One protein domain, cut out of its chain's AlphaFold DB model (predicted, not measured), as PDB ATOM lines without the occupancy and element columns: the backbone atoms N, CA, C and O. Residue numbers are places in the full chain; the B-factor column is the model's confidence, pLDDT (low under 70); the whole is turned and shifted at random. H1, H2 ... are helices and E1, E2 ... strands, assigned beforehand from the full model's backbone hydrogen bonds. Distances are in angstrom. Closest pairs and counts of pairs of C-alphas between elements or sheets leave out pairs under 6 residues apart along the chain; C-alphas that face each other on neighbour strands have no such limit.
ATOM      1  N   SER A 253     355.667 131.025 265.818       94.75
ATOM      2  CA  SER A 253     357.036 131.233 265.329       94.75
ATOM      3  C   SER A 253     357.264 132.647 264.784       94.75
ATOM      4  O   SER A 253     358.358 133.181 264.931       94.75
ATOM      5  N   GLN A 254     356.246 133.268 264.174       94.12
ATOM      6  CA  GLN A 254     356.342 134.599 263.549       94.12
ATOM      7  C   GLN A 254     355.022 135.390 263.613       94.12
ATOM      8  O   GLN A 254     354.686 136.166 262.711       94.12
ATOM      9  N   LEU A 255     354.243 135.187 264.673       95.44
ATOM     10  CA  LEU A 255     352.957 135.842 264.867       95.44
ATOM     11  C   LEU A 255     353.144 137.359 264.978       95.44
ATOM     12  O   LEU A 255     353.833 137.851 265.870       95.44
ATOM     13  N   LYS A 256     352.506 138.110 264.076       95.00
ATOM     14  CA  LYS A 256     352.512 139.576 264.101       95.00
ATOM     15  C   LYS A 256     351.419 140.089 265.034       95.00
ATOM     16  O   LYS A 256     350.253 139.741 264.865       95.00
ATOM     17  N   VAL A 257     351.787 140.953 265.974       89.94
ATOM     18  CA  VAL A 257     350.883 141.538 266.971       89.94
ATOM     19  C   VAL A 257     351.039 143.054 266.959       89.94
ATOM     20  O   VAL A 257     352.149 143.570 266.879       89.94
ATOM     21  N   SER A 258     349.924 143.781 267.019       89.50
ATOM     22  CA  SER A 258     349.948 145.238 267.181       89.50
ATOM     23  C   SER A 258     349.986 145.582 268.665       89.50
ATOM     24  O   SER A 258     349.097 145.172 269.410       89.50
ATOM     25  N   VAL A 259     350.998 146.332 269.089       86.12
ATOM     26  CA  VAL A 259     351.158 146.826 270.460       86.12
ATOM     27  C   VAL A 259     351.101 148.351 270.474       86.12
ATOM     28  O   VAL A 259     351.556 149.007 269.538       86.12
ATOM     29  N   SER A 260     350.529 148.924 271.529       78.88
ATOM     30  CA  SER A 260     350.515 150.376 271.725       78.88
ATOM     31  C   SER A 260     351.868 150.836 272.258       78.88
ATOM     32  O   SER A 260     352.338 150.320 273.272       78.88
ATOM     33  N   THR A 261     352.501 151.805 271.601       69.56
ATOM     34  CA  THR A 261     353.759 152.388 272.085       69.56
ATOM     35  C   THR A 261     353.513 153.418 273.186       69.56
ATOM     36  O   THR A 261     352.426 153.981 273.313       69.56
ATOM     37  N   SER A 262     354.567 153.752 273.935       59.88
ATOM     38  CA  SER A 262     354.581 154.881 274.881       59.88
ATOM     39  C   SER A 262     354.275 156.238 274.225       59.88
ATOM     40  O   SER A 262     353.894 157.179 274.914       59.88
ATOM     41  N   THR A 263     354.399 156.339 272.896       60.06
ATOM     42  CA  THR A 263     354.032 157.513 272.085       60.06
ATOM     43  C   THR A 263     352.602 157.461 271.529       60.06
ATOM     44  O   THR A 263     352.207 158.360 270.790       60.06
ATOM     45  N   GLY A 264     351.810 156.437 271.877       62.09
ATOM     46  CA  GLY A 264     350.393 156.310 271.511       62.09
ATOM     47  C   GLY A 264     350.119 155.799 270.091       62.09
ATOM     48  O   GLY A 264     348.962 155.751 269.680       62.09
ATOM     49  N   GLY A 265     351.154 155.412 269.337       71.62
ATOM     50  CA  GLY A 265     351.012 154.830 268.000       71.62
ATOM     51  C   GLY A 265     350.959 153.296 268.034       71.62
ATOM     52  O   GLY A 265     351.590 152.686 268.900       71.62
ATOM     53  N   PRO A 266     350.244 152.637 267.104       80.62
ATOM     54  CA  PRO A 266     350.325 151.190 266.955       80.62
ATOM     55  C   PRO A 266     351.671 150.803 266.324       80.62
ATOM     56  O   PRO A 266     351.999 151.238 265.220       80.62
ATOM     57  N   GLN A 267     352.439 149.957 267.005       87.75
ATOM     58  CA  GLN A 267     353.629 149.310 266.461       87.75
ATOM     59  C   GLN A 267     353.328 147.832 266.223       87.75
ATOM     60  O   GLN A 267     352.877 147.128 267.122       87.75
ATOM     61  N   VAL A 268     353.602 147.343 265.014       90.56
ATOM     62  CA  VAL A 268     353.543 145.905 264.737       90.56
ATOM     63  C   VAL A 268     354.860 145.280 265.177       90.56
ATOM     64  O   VAL A 268     355.918 145.597 264.635       90.56
ATOM     65  N   VAL A 269     354.783 144.387 266.154       91.81
ATOM     66  CA  VAL A 269     355.877 143.514 266.586       91.81
ATOM     67  C   VAL A 269     355.609 142.089 266.111       91.81
ATOM     68  O   VAL A 269     354.504 141.768 265.665       91.81
ATOM     69  N   LYS A 270     356.624 141.229 266.171       94.44
ATOM     70  CA  LYS A 270     356.504 139.811 265.828       94.44
ATOM     71  C   LYS A 270     357.056 138.950 266.957       94.44
ATOM     72  O   LYS A 270     358.010 139.359 267.613       94.44
ATOM     73  N   THR A 271     356.471 137.777 267.160       96.44
ATOM     74  CA  THR A 271     357.109 136.725 267.953       96.44
ATOM     75  C   THR A 271     358.309 136.142 267.200       96.44
ATOM     76  O   THR A 271     358.504 136.402 266.007       96.44
ATOM     77  N   CYS A 272     359.122 135.373 267.919       96.81
ATOM     78  CA  CYS A 272     360.322 134.726 267.403       96.81
ATOM     79  C   CYS A 272     360.150 133.203 267.439       96.81
ATOM     80  O   CYS A 272     359.467 132.701 268.341       96.81
ATOM     81  N   PRO A 273     360.832 132.451 266.557       97.25
ATOM     82  CA  PRO A 273     361.027 131.020 266.756       97.25
ATOM     83  C   PRO A 273     361.581 130.739 268.159       97.25
ATOM     84  O   PRO A 273     362.366 131.526 268.696       97.25
ATOM     85  N   ALA A 274     361.164 129.627 268.767       97.25
ATOM     86  CA  ALA A 274     361.493 129.311 270.155       97.25
ATOM     87  C   ALA A 274     363.011 129.274 270.411       97.25
ATOM     88  O   ALA A 274     363.779 128.756 269.604       97.25
ATOM     89  N   ALA A 275     363.438 129.805 271.554       96.88
ATOM     90  CA  ALA A 275     364.819 129.718 272.008       96.88
ATOM     91  C   ALA A 275     364.886 129.749 273.538       96.88
ATOM     92  O   ALA A 275     364.148 130.496 274.190       96.88
ATOM     93  N   MET A 276     365.803 128.967 274.107       95.75
ATOM     94  CA  MET A 276     366.077 128.945 275.545       95.75
ATOM     95  C   MET A 276     367.328 129.763 275.845       95.75
ATOM     96  O   MET A 276     368.351 129.606 275.173       95.75
ATOM     97  N   GLY A 277     367.236 130.638 276.845       95.00
ATOM     98  CA  GLY A 277     368.348 131.472 277.292       95.00
ATOM     99  C   GLY A 277     369.370 130.699 278.126       95.00
ATOM    100  O   GLY A 277     369.138 129.556 278.511       95.00
ATOM    101  N   PHE A 278     370.496 131.323 278.464       93.94
ATOM    102  CA  PHE A 278     371.472 130.729 279.393       93.94
ATOM    103  C   PHE A 278     370.882 130.479 280.786       93.94
ATOM    104  O   PHE A 278     371.178 129.458 281.408       93.94
ATOM    105  N   ALA A 279     369.995 131.363 281.250       94.69
ATOM    106  CA  ALA A 279     369.340 131.242 282.549       94.69
ATOM    107  C   ALA A 279     368.453 129.991 282.682       94.69
ATOM    108  O   ALA A 279     368.251 129.520 283.799       94.69
ATOM    109  N   PHE A 280     368.002 129.396 281.571       94.88
ATOM    110  CA  PHE A 280     367.299 128.109 281.579       94.88
ATOM    111  C   PHE A 280     368.136 127.018 282.265       94.88
ATOM    112  O   PHE A 280     367.652 126.305 283.142       94.88
ATOM    113  N   ALA A 281     369.426 126.923 281.940       93.31
ATOM    114  CA  ALA A 281     370.303 125.909 282.523       93.31
ATOM    115  C   ALA A 281     370.677 126.201 283.989       93.31
ATOM    116  O   ALA A 281     371.195 125.322 284.680       93.31
ATOM    117  N   ALA A 282     370.375 127.403 284.491       94.19
ATOM    118  CA  ALA A 282     370.581 127.752 285.891       94.19
ATOM    119  C   ALA A 282     369.512 127.157 286.824       94.19
ATOM    120  O   ALA A 282     369.725 127.130 288.038       94.19
ATOM    121  N   GLY A 283     368.384 126.675 286.290       95.50
ATOM    122  CA  GLY A 283     367.252 126.223 287.099       95.50
ATOM    123  C   GLY A 283     366.709 127.323 288.017       95.50
ATOM    124  O   GLY A 283     366.956 128.515 287.821       95.50
ATOM    125  N   THR A 284     365.985 126.921 289.059       96.69
ATOM    126  CA  THR A 284     365.388 127.847 290.037       96.69
ATOM    127  C   THR A 284     365.845 127.532 291.451       96.69
ATOM    128  O   THR A 284     366.531 126.548 291.691       96.69
ATOM    129  N   THR A 285     365.422 128.322 292.432       95.88
ATOM    130  CA  THR A 285     365.648 127.967 293.838       95.88
ATOM    131  C   THR A 285     364.831 126.752 294.291       95.88
ATOM    132  O   THR A 285     365.149 126.171 295.320       95.88
ATOM    133  N   ASP A 286     363.802 126.333 293.544       96.06
ATOM    134  CA  ASP A 286     363.044 125.101 293.834       96.06
ATOM    135  C   ASP A 286     363.757 123.841 293.321       96.06
ATOM    136  O   ASP A 286     363.475 122.719 293.738       96.06
ATOM    137  N   GLY A 287     364.708 124.031 292.410       94.25
ATOM    138  CA  GLY A 287     365.485 122.986 291.773       94.25
ATOM    139  C   GLY A 287     366.600 123.648 290.978       94.25
ATOM    140  O   GLY A 287     366.380 123.976 289.807       94.25
ATOM    141  N   PRO A 288     367.761 123.914 291.602       90.69
ATOM    142  CA  PRO A 288     368.834 124.612 290.921       90.69
ATOM    143  C   PRO A 288     369.392 123.732 289.812       90.69
ATOM    144  O   PRO A 288     369.344 122.499 289.876       90.69
ATOM    145  N   GLY A 289     369.906 124.391 288.782       88.75
ATOM    146  CA  GLY A 289     370.607 123.755 287.683       88.75
ATOM    147  C   GLY A 289     371.964 123.203 288.111       88.75
ATOM    148  O   GLY A 289     372.187 122.829 289.265       88.75
ATOM    149  N   ALA A 290     372.877 123.134 287.155       81.44
ATOM    150  CA  ALA A 290     374.238 122.664 287.372       81.44
ATOM    151  C   ALA A 290     375.229 123.571 286.641       81.44
ATOM    152  O   ALA A 290     374.831 124.335 285.763       81.44
ATOM    153  N   PHE A 291     376.515 123.406 286.948       83.81
ATOM    154  CA  PHE A 291     377.620 124.125 286.318       83.81
ATOM    155  C   PHE A 291     377.618 125.623 286.657       83.81
ATOM    156  O   PHE A 291     377.083 126.073 287.660       83.81
ATOM    157  N   ASP A 292     378.279 126.425 285.831       81.81
ATOM    158  CA  ASP A 292     378.494 127.852 286.047       81.81
ATOM    159  C   ASP A 292     377.331 128.744 285.575       81.81
ATOM    160  O   ASP A 292     377.484 129.968 285.519       81.81
ATOM    161  N   PHE A 293     376.170 128.158 285.256       89.19
ATOM    162  CA  PHE A 293     374.979 128.903 284.854       89.19
ATOM    163  C   PHE A 293     374.363 129.662 286.030       89.19
ATOM    164  O   PHE A 293     374.277 129.170 287.155       89.19
ATOM    165  N   LYS A 294     373.887 130.878 285.759       90.62
ATOM    166  CA  LYS A 294     373.252 131.747 286.753       90.62
ATOM    167  C   LYS A 294     371.990 132.350 286.169       90.62
ATOM    168  O   LYS A 294     371.923 132.619 284.971       90.62
ATOM    169  N   GLN A 295     370.999 132.574 287.021       93.25
ATOM    170  CA  GLN A 295     369.854 133.379 286.621       93.25
ATOM    171  C   GLN A 295     370.295 134.834 286.460       93.25
ATOM    172  O   GLN A 295     371.192 135.288 287.168       93.25
ATOM    173  N   GLY A 296     369.669 135.558 285.539       90.69
ATOM    174  CA  GLY A 296     370.035 136.936 285.224       90.69
ATOM    175  C   GLY A 296     371.239 137.078 284.292       90.69
ATOM    176  O   GLY A 296     371.758 138.181 284.153       90.69
ATOM    177  N   ASP A 297     371.721 135.989 283.680       87.94
ATOM    178  CA  ASP A 297     372.809 136.061 282.704       87.94
ATOM    179  C   ASP A 297     372.291 136.585 281.357       87.94
ATOM    180  O   ASP A 297     371.624 135.867 280.610       87.94
ATOM    181  N   ASP A 298     372.632 137.836 281.050       84.25
ATOM    182  CA  ASP A 298     372.314 138.539 279.803       84.25
ATOM    183  C   ASP A 298     373.461 138.496 278.772       84.25
ATOM    184  O   ASP A 298     373.324 138.971 277.643       84.25
ATOM    185  N   LYS A 299     374.606 137.896 279.126       84.00
ATOM    186  CA  LYS A 299     375.807 137.851 278.276       84.00
ATOM    187  C   LYS A 299     376.086 136.456 277.753       84.00
ATOM    188  O   LYS A 299     376.416 136.313 276.578       84.00
ATOM    189  N   GLY A 300     375.970 135.427 278.577       79.75
ATOM    190  CA  GLY A 300     376.320 134.050 278.253       79.75
ATOM    191  C   GLY A 300     377.832 133.804 278.142       79.75
ATOM    192  O   GLY A 300     378.531 134.432 277.340       79.75
ATOM    193  N   ASN A 301     378.340 132.837 278.912       84.62
ATOM    194  CA  ASN A 301     379.757 132.448 278.939       84.62
ATOM    195  C   ASN A 301     380.281 131.982 277.548       84.62
ATOM    196  O   ASN A 301     379.640 131.146 276.898       84.62
ATOM    197  N   PRO A 302     381.469 132.455 277.102       85.19
ATOM    198  CA  PRO A 302     382.152 131.992 275.888       85.19
ATOM    199  C   PRO A 302     382.239 130.470 275.695       85.19
ATOM    200  O   PRO A 302     382.064 130.000 274.570       85.19
ATOM    201  N   PHE A 303     382.484 129.697 276.758       86.00
ATOM    202  CA  PHE A 303     382.591 128.235 276.678       86.00
ATOM    203  C   PHE A 303     381.282 127.604 276.186       86.00
ATOM    204  O   PHE A 303     381.265 126.869 275.200       86.00
ATOM    205  N   TRP A 304     380.157 127.962 276.801       87.62
ATOM    206  CA  TRP A 304     378.848 127.439 276.412       87.62
ATOM    207  C   TRP A 304     378.362 127.985 275.069       87.62
ATOM    208  O   TRP A 304     377.653 127.284 274.350       87.62
ATOM    209  N   ARG A 305     378.804 129.183 274.660       84.31
ATOM    210  CA  ARG A 305     378.586 129.674 273.287       84.31
ATOM    211  C   ARG A 305     379.273 128.777 272.253       84.31
ATOM    212  O   ARG A 305     378.682 128.524 271.205       84.31
ATOM    213  N   LEU A 306     380.482 128.281 272.538       81.00
ATOM    214  CA  LEU A 306     381.175 127.322 271.672       81.00
ATOM    215  C   LEU A 306     380.403 125.999 271.591       81.00
ATOM    216  O   LEU A 306     380.130 125.532 270.489       81.00
ATOM    217  N   VAL A 307     380.001 125.439 272.738       81.94
ATOM    218  CA  VAL A 307     379.229 124.183 272.800       81.94
ATOM    219  C   VAL A 307     377.908 124.307 272.038       81.94
ATOM    220  O   VAL A 307     377.607 123.470 271.191       81.94
ATOM    221  N   ARG A 308     377.156 125.393 272.255       86.56
ATOM    222  CA  ARG A 308     375.953 125.709 271.476       86.56
ATOM    223  C   ARG A 308     376.247 125.755 269.983       86.56
ATOM    224  O   ARG A 308     375.506 125.168 269.208       86.56
ATOM    225  N   ASN A 309     377.302 126.454 269.564       84.00
ATOM    226  CA  ASN A 309     377.602 126.633 268.143       84.00
ATOM    227  C   ASN A 309     377.952 125.315 267.434       84.00
ATOM    228  O   ASN A 309     377.689 125.203 266.239       84.00
ATOM    229  N   LEU A 310     378.498 124.329 268.160       83.06
ATOM    230  CA  LEU A 310     378.701 122.967 267.651       83.06
ATOM    231  C   LEU A 310     377.375 122.224 267.426       83.06
ATOM    232  O   LEU A 310     377.292 121.403 266.518       83.06
ATOM    233  N   LEU A 311     376.351 122.516 268.233       83.19
ATOM    234  CA  LEU A 311     375.013 121.931 268.119       83.19
ATOM    235  C   LEU A 311     374.179 122.636 267.032       83.19
ATOM    236  O   LEU A 311     373.728 122.014 266.074       83.19
ATOM    237  N   LYS A 312     373.982 123.951 267.179       88.00
ATOM    238  CA  LYS A 312     373.295 124.848 266.245       88.00
ATOM    239  C   LYS A 312     373.702 126.288 266.560       88.00
ATOM    240  O   LYS A 312     373.426 126.800 267.642       88.00
ATOM    241  N   THR A 313     374.333 126.966 265.603       92.25
ATOM    242  CA  THR A 313     374.628 128.401 265.737       92.25
ATOM    243  C   THR A 313     373.366 129.219 265.433       92.25
ATOM    244  O   THR A 313     372.855 129.095 264.317       92.25
ATOM    245  N   PRO A 314     372.875 130.062 266.365       92.75
ATOM    246  CA  PRO A 314     371.708 130.902 266.114       92.75
ATOM    247  C   PRO A 314     371.970 131.924 265.005       92.75
ATOM    248  O   PRO A 314     373.033 132.552 264.961       92.75
ATOM    249  N   GLY A 315     370.993 132.109 264.117       94.12
ATOM    250  CA  GLY A 315     371.056 133.122 263.062       94.12
ATOM    251  C   GLY A 315     371.017 134.550 263.618       94.12
ATOM    252  O   GLY A 315     370.509 134.792 264.711       94.12
ATOM    253  N   LYS A 316     371.510 135.529 262.847       95.19
ATOM    254  CA  LYS A 316     371.503 136.947 263.256       95.19
ATOM    255  C   LYS A 316     370.089 137.458 263.560       95.19
ATOM    256  O   LYS A 316     369.892 138.094 264.587       95.19
ATOM    257  N   GLU A 317     369.118 137.124 262.710       94.12
ATOM    258  CA  GLU A 317     367.713 137.498 262.915       94.12
ATOM    259  C   GLU A 317     367.154 136.924 264.223       94.12
ATOM    260  O   GLU A 317     366.455 137.619 264.952       94.12
ATOM    261  N   GLN A 318     367.507 135.681 264.552       95.56
ATOM    262  CA  GLN A 318     367.056 135.011 265.768       95.56
ATOM    263  C   GLN A 318     367.642 135.669 267.025       95.56
ATOM    264  O   GLN A 318     366.921 135.920 267.989       95.56
ATOM    265  N   VAL A 319     368.934 136.019 266.997       95.69
ATOM    266  CA  VAL A 319     369.596 136.757 268.086       95.69
ATOM    267  C   VAL A 319     368.979 138.143 268.278       95.69
ATOM    268  O   VAL A 319     368.734 138.548 269.410       95.69
ATOM    269  N   GLU A 320     368.712 138.867 267.189       96.06
ATOM    270  CA  GLU A 320     368.080 140.190 267.245       96.06
ATOM    271  C   GLU A 320     366.635 140.113 267.749       96.06
ATOM    272  O   GLU A 320     366.221 140.954 268.541       96.06
ATOM    273  N   CYS A 321     365.882 139.091 267.332       95.69
ATOM    274  CA  CYS A 321     364.495 138.897 267.742       95.69
ATOM    275  C   CYS A 321     364.381 138.556 269.237       95.69
ATOM    276  O   CYS A 321     363.528 139.099 269.933       95.69
ATOM    277  N   GLN A 322     365.257 137.681 269.740       96.50
ATOM    278  CA  GLN A 322     365.230 137.214 271.130       96.50
ATOM    279  C   GLN A 322     365.879 138.195 272.122       96.50
ATOM    280  O   GLN A 322     365.767 137.993 273.331       96.50
ATOM    281  N   ALA A 323     366.563 139.244 271.657       95.56
ATOM    282  CA  ALA A 323     367.283 140.175 272.524       95.56
ATOM    283  C   ALA A 323     366.399 140.722 273.678       95.56
ATOM    284  O   ALA A 323     365.226 141.028 273.460       95.56
ATOM    285  N   PRO A 324     366.934 140.854 274.909       96.50
ATOM    286  CA  PRO A 324     368.337 140.675 275.299       96.50
ATOM    287  C   PRO A 324     368.750 139.225 275.607       96.50
ATOM    288  O   PRO A 324     369.862 139.012 276.079       96.50
ATOM    289  N   LYS A 325     367.904 138.220 275.345       97.25
ATOM    290  CA  LYS A 325     368.191 136.825 275.703       97.25
ATOM    291  C   LYS A 325     369.451 136.290 275.026       97.25
ATOM    292  O   LYS A 325     369.469 136.138 273.799       97.25
ATOM    293  N   PRO A 326     370.487 135.895 275.792       94.94
ATOM    294  CA  PRO A 326     371.584 135.136 275.225       94.94
ATOM    295  C   PRO A 326     371.089 133.713 274.966       94.94
ATOM    296  O   PRO A 326     370.860 132.945 275.895       94.94
ATOM    297  N   ILE A 327     370.907 133.354 273.699       95.75
ATOM    298  CA  ILE A 327     370.406 132.030 273.305       95.75
ATOM    299  C   ILE A 327     371.433 130.954 273.674       95.75
ATOM    300  O   ILE A 327     372.563 130.992 273.178       95.75
ATOM    301  N   LEU A 328     371.029 129.984 274.495       94.69
ATOM    302  CA  LEU A 328     371.760 128.746 274.773       94.69
ATOM    303  C   LEU A 328     371.326 127.618 273.835       94.69
ATOM    304  O   LEU A 328     372.187 126.917 273.315       94.69
ATOM    305  N   LEU A 329     370.019 127.464 273.592       94.69
ATOM    306  CA  LEU A 329     369.459 126.456 272.684       94.69
ATOM    307  C   LEU A 329     368.483 127.116 271.708       94.69
ATOM    308  O   LEU A 329     367.517 127.749 272.132       94.69
ATOM    309  N   ASP A 330     368.720 126.950 270.408       95.12
ATOM    310  CA  ASP A 330     367.896 127.529 269.340       95.12
ATOM    311  C   ASP A 330     366.789 126.560 268.896       95.12
ATOM    312  O   ASP A 330     366.749 126.090 267.759       95.12
ATOM    313  N   THR A 331     365.937 126.172 269.845       95.50
ATOM    314  CA  THR A 331     365.024 125.024 269.711       95.50
ATOM    315  C   THR A 331     363.996 125.164 268.588       95.50
ATOM    316  O   THR A 331     363.565 124.158 268.032       95.50
ATOM    317  N   GLY A 332     363.633 126.387 268.201       94.44
ATOM    318  CA  GLY A 332     362.761 126.665 267.061       94.44
ATOM    319  C   GLY A 332     363.394 126.304 265.716       94.44
ATOM    320  O   GLY A 332     362.681 125.912 264.794       94.44
ATOM    321  N   GLU A 333     364.725 126.347 265.631       94.31
ATOM    322  CA  GLU A 333     365.524 126.079 264.426       94.31
ATOM    323  C   GLU A 333     366.205 124.696 264.446       94.31
ATOM    324  O   GLU A 333     367.007 124.362 263.559       94.31
ATOM    325  N   MET A 334     365.903 123.888 265.464       93.25
ATOM    326  CA  MET A 334     366.405 122.529 265.657       93.25
ATOM    327  C   MET A 334     365.306 121.515 265.332       93.25
ATOM    328  O   MET A 334     364.301 121.417 266.037       93.25
TER     329      MET A 334
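What this domain is: This is residues 253 to 334 of the 420 residues of the protein "Neutral ceramidase" of Aegilops tauschii subsp. strangulata (UniProt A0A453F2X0). A two-stranded hairpin, E1 and E2, makes an arm at one end of a loose domain; the small strand E3 and the helix H3 lie nearest the middle, the short helices H1 and H2 lie farther from the arm with their closest approach to E3, and a long loop, residues 283 to 301, reaches the end far from the hairpin. The printed part has 82 residues, in the order E1, E2, H1, H2, H3, E3. The sheet E1 - E2 is antiparallel; the class is mixed, helices and strands, with 35 residues in named elements, under half. The whole is loose, with a radius of gyration of the C-alphas of 15.0 A, and only just elongated, spanning 44 by 29 by 19 A.

How they stand to each other: E1, residues 256 to 260, and E2, residues 266 to 270, form an antiparallel hairpin at 145 degrees; N 257 and O 269 are 2.9 A apart, within hydrogen-bond range. E3, residues 327 to 329, pairs with no named strand, but residues 276 to 277 form a short antiparallel pairing with it. The closest C-alphas of E3 and H2, residues 302 to 311, are those of Leu 328 and Arg 308, 6.1 A apart. For H1, residues 278 to 282, they are Phe 278 and Leu 328, 5.0 A; for H3, residues 316 to 322, Val 319 and Ile 327, 7.1 A. No helix touches another. E2 and H3 are only just apart, at 8.3 A. In H2 and H3 every O i to N i+4 pair is within hydrogen-bond range; in H1 0 of 1, with 2 of 2 O i to N i+3 pairs.

Where its parts are: E1 begins at C-alpha 256 (352.512, 139.576, 264.101) and measures 13.4 A; E2 measures 13.0 A, H2 14.6 A and H3 10.1 A. E3 ends at C-alpha 329 (369.459, 126.456, 272.684).

The domain as a whole: The two C-alphas farthest apart, of Gly 264 and Phe 291, are 44.7 A apart. The printed part has no cut. The link from H1 to H2, 19 residues, is long. In this model, residues 261 to 264 have pLDDT under 70.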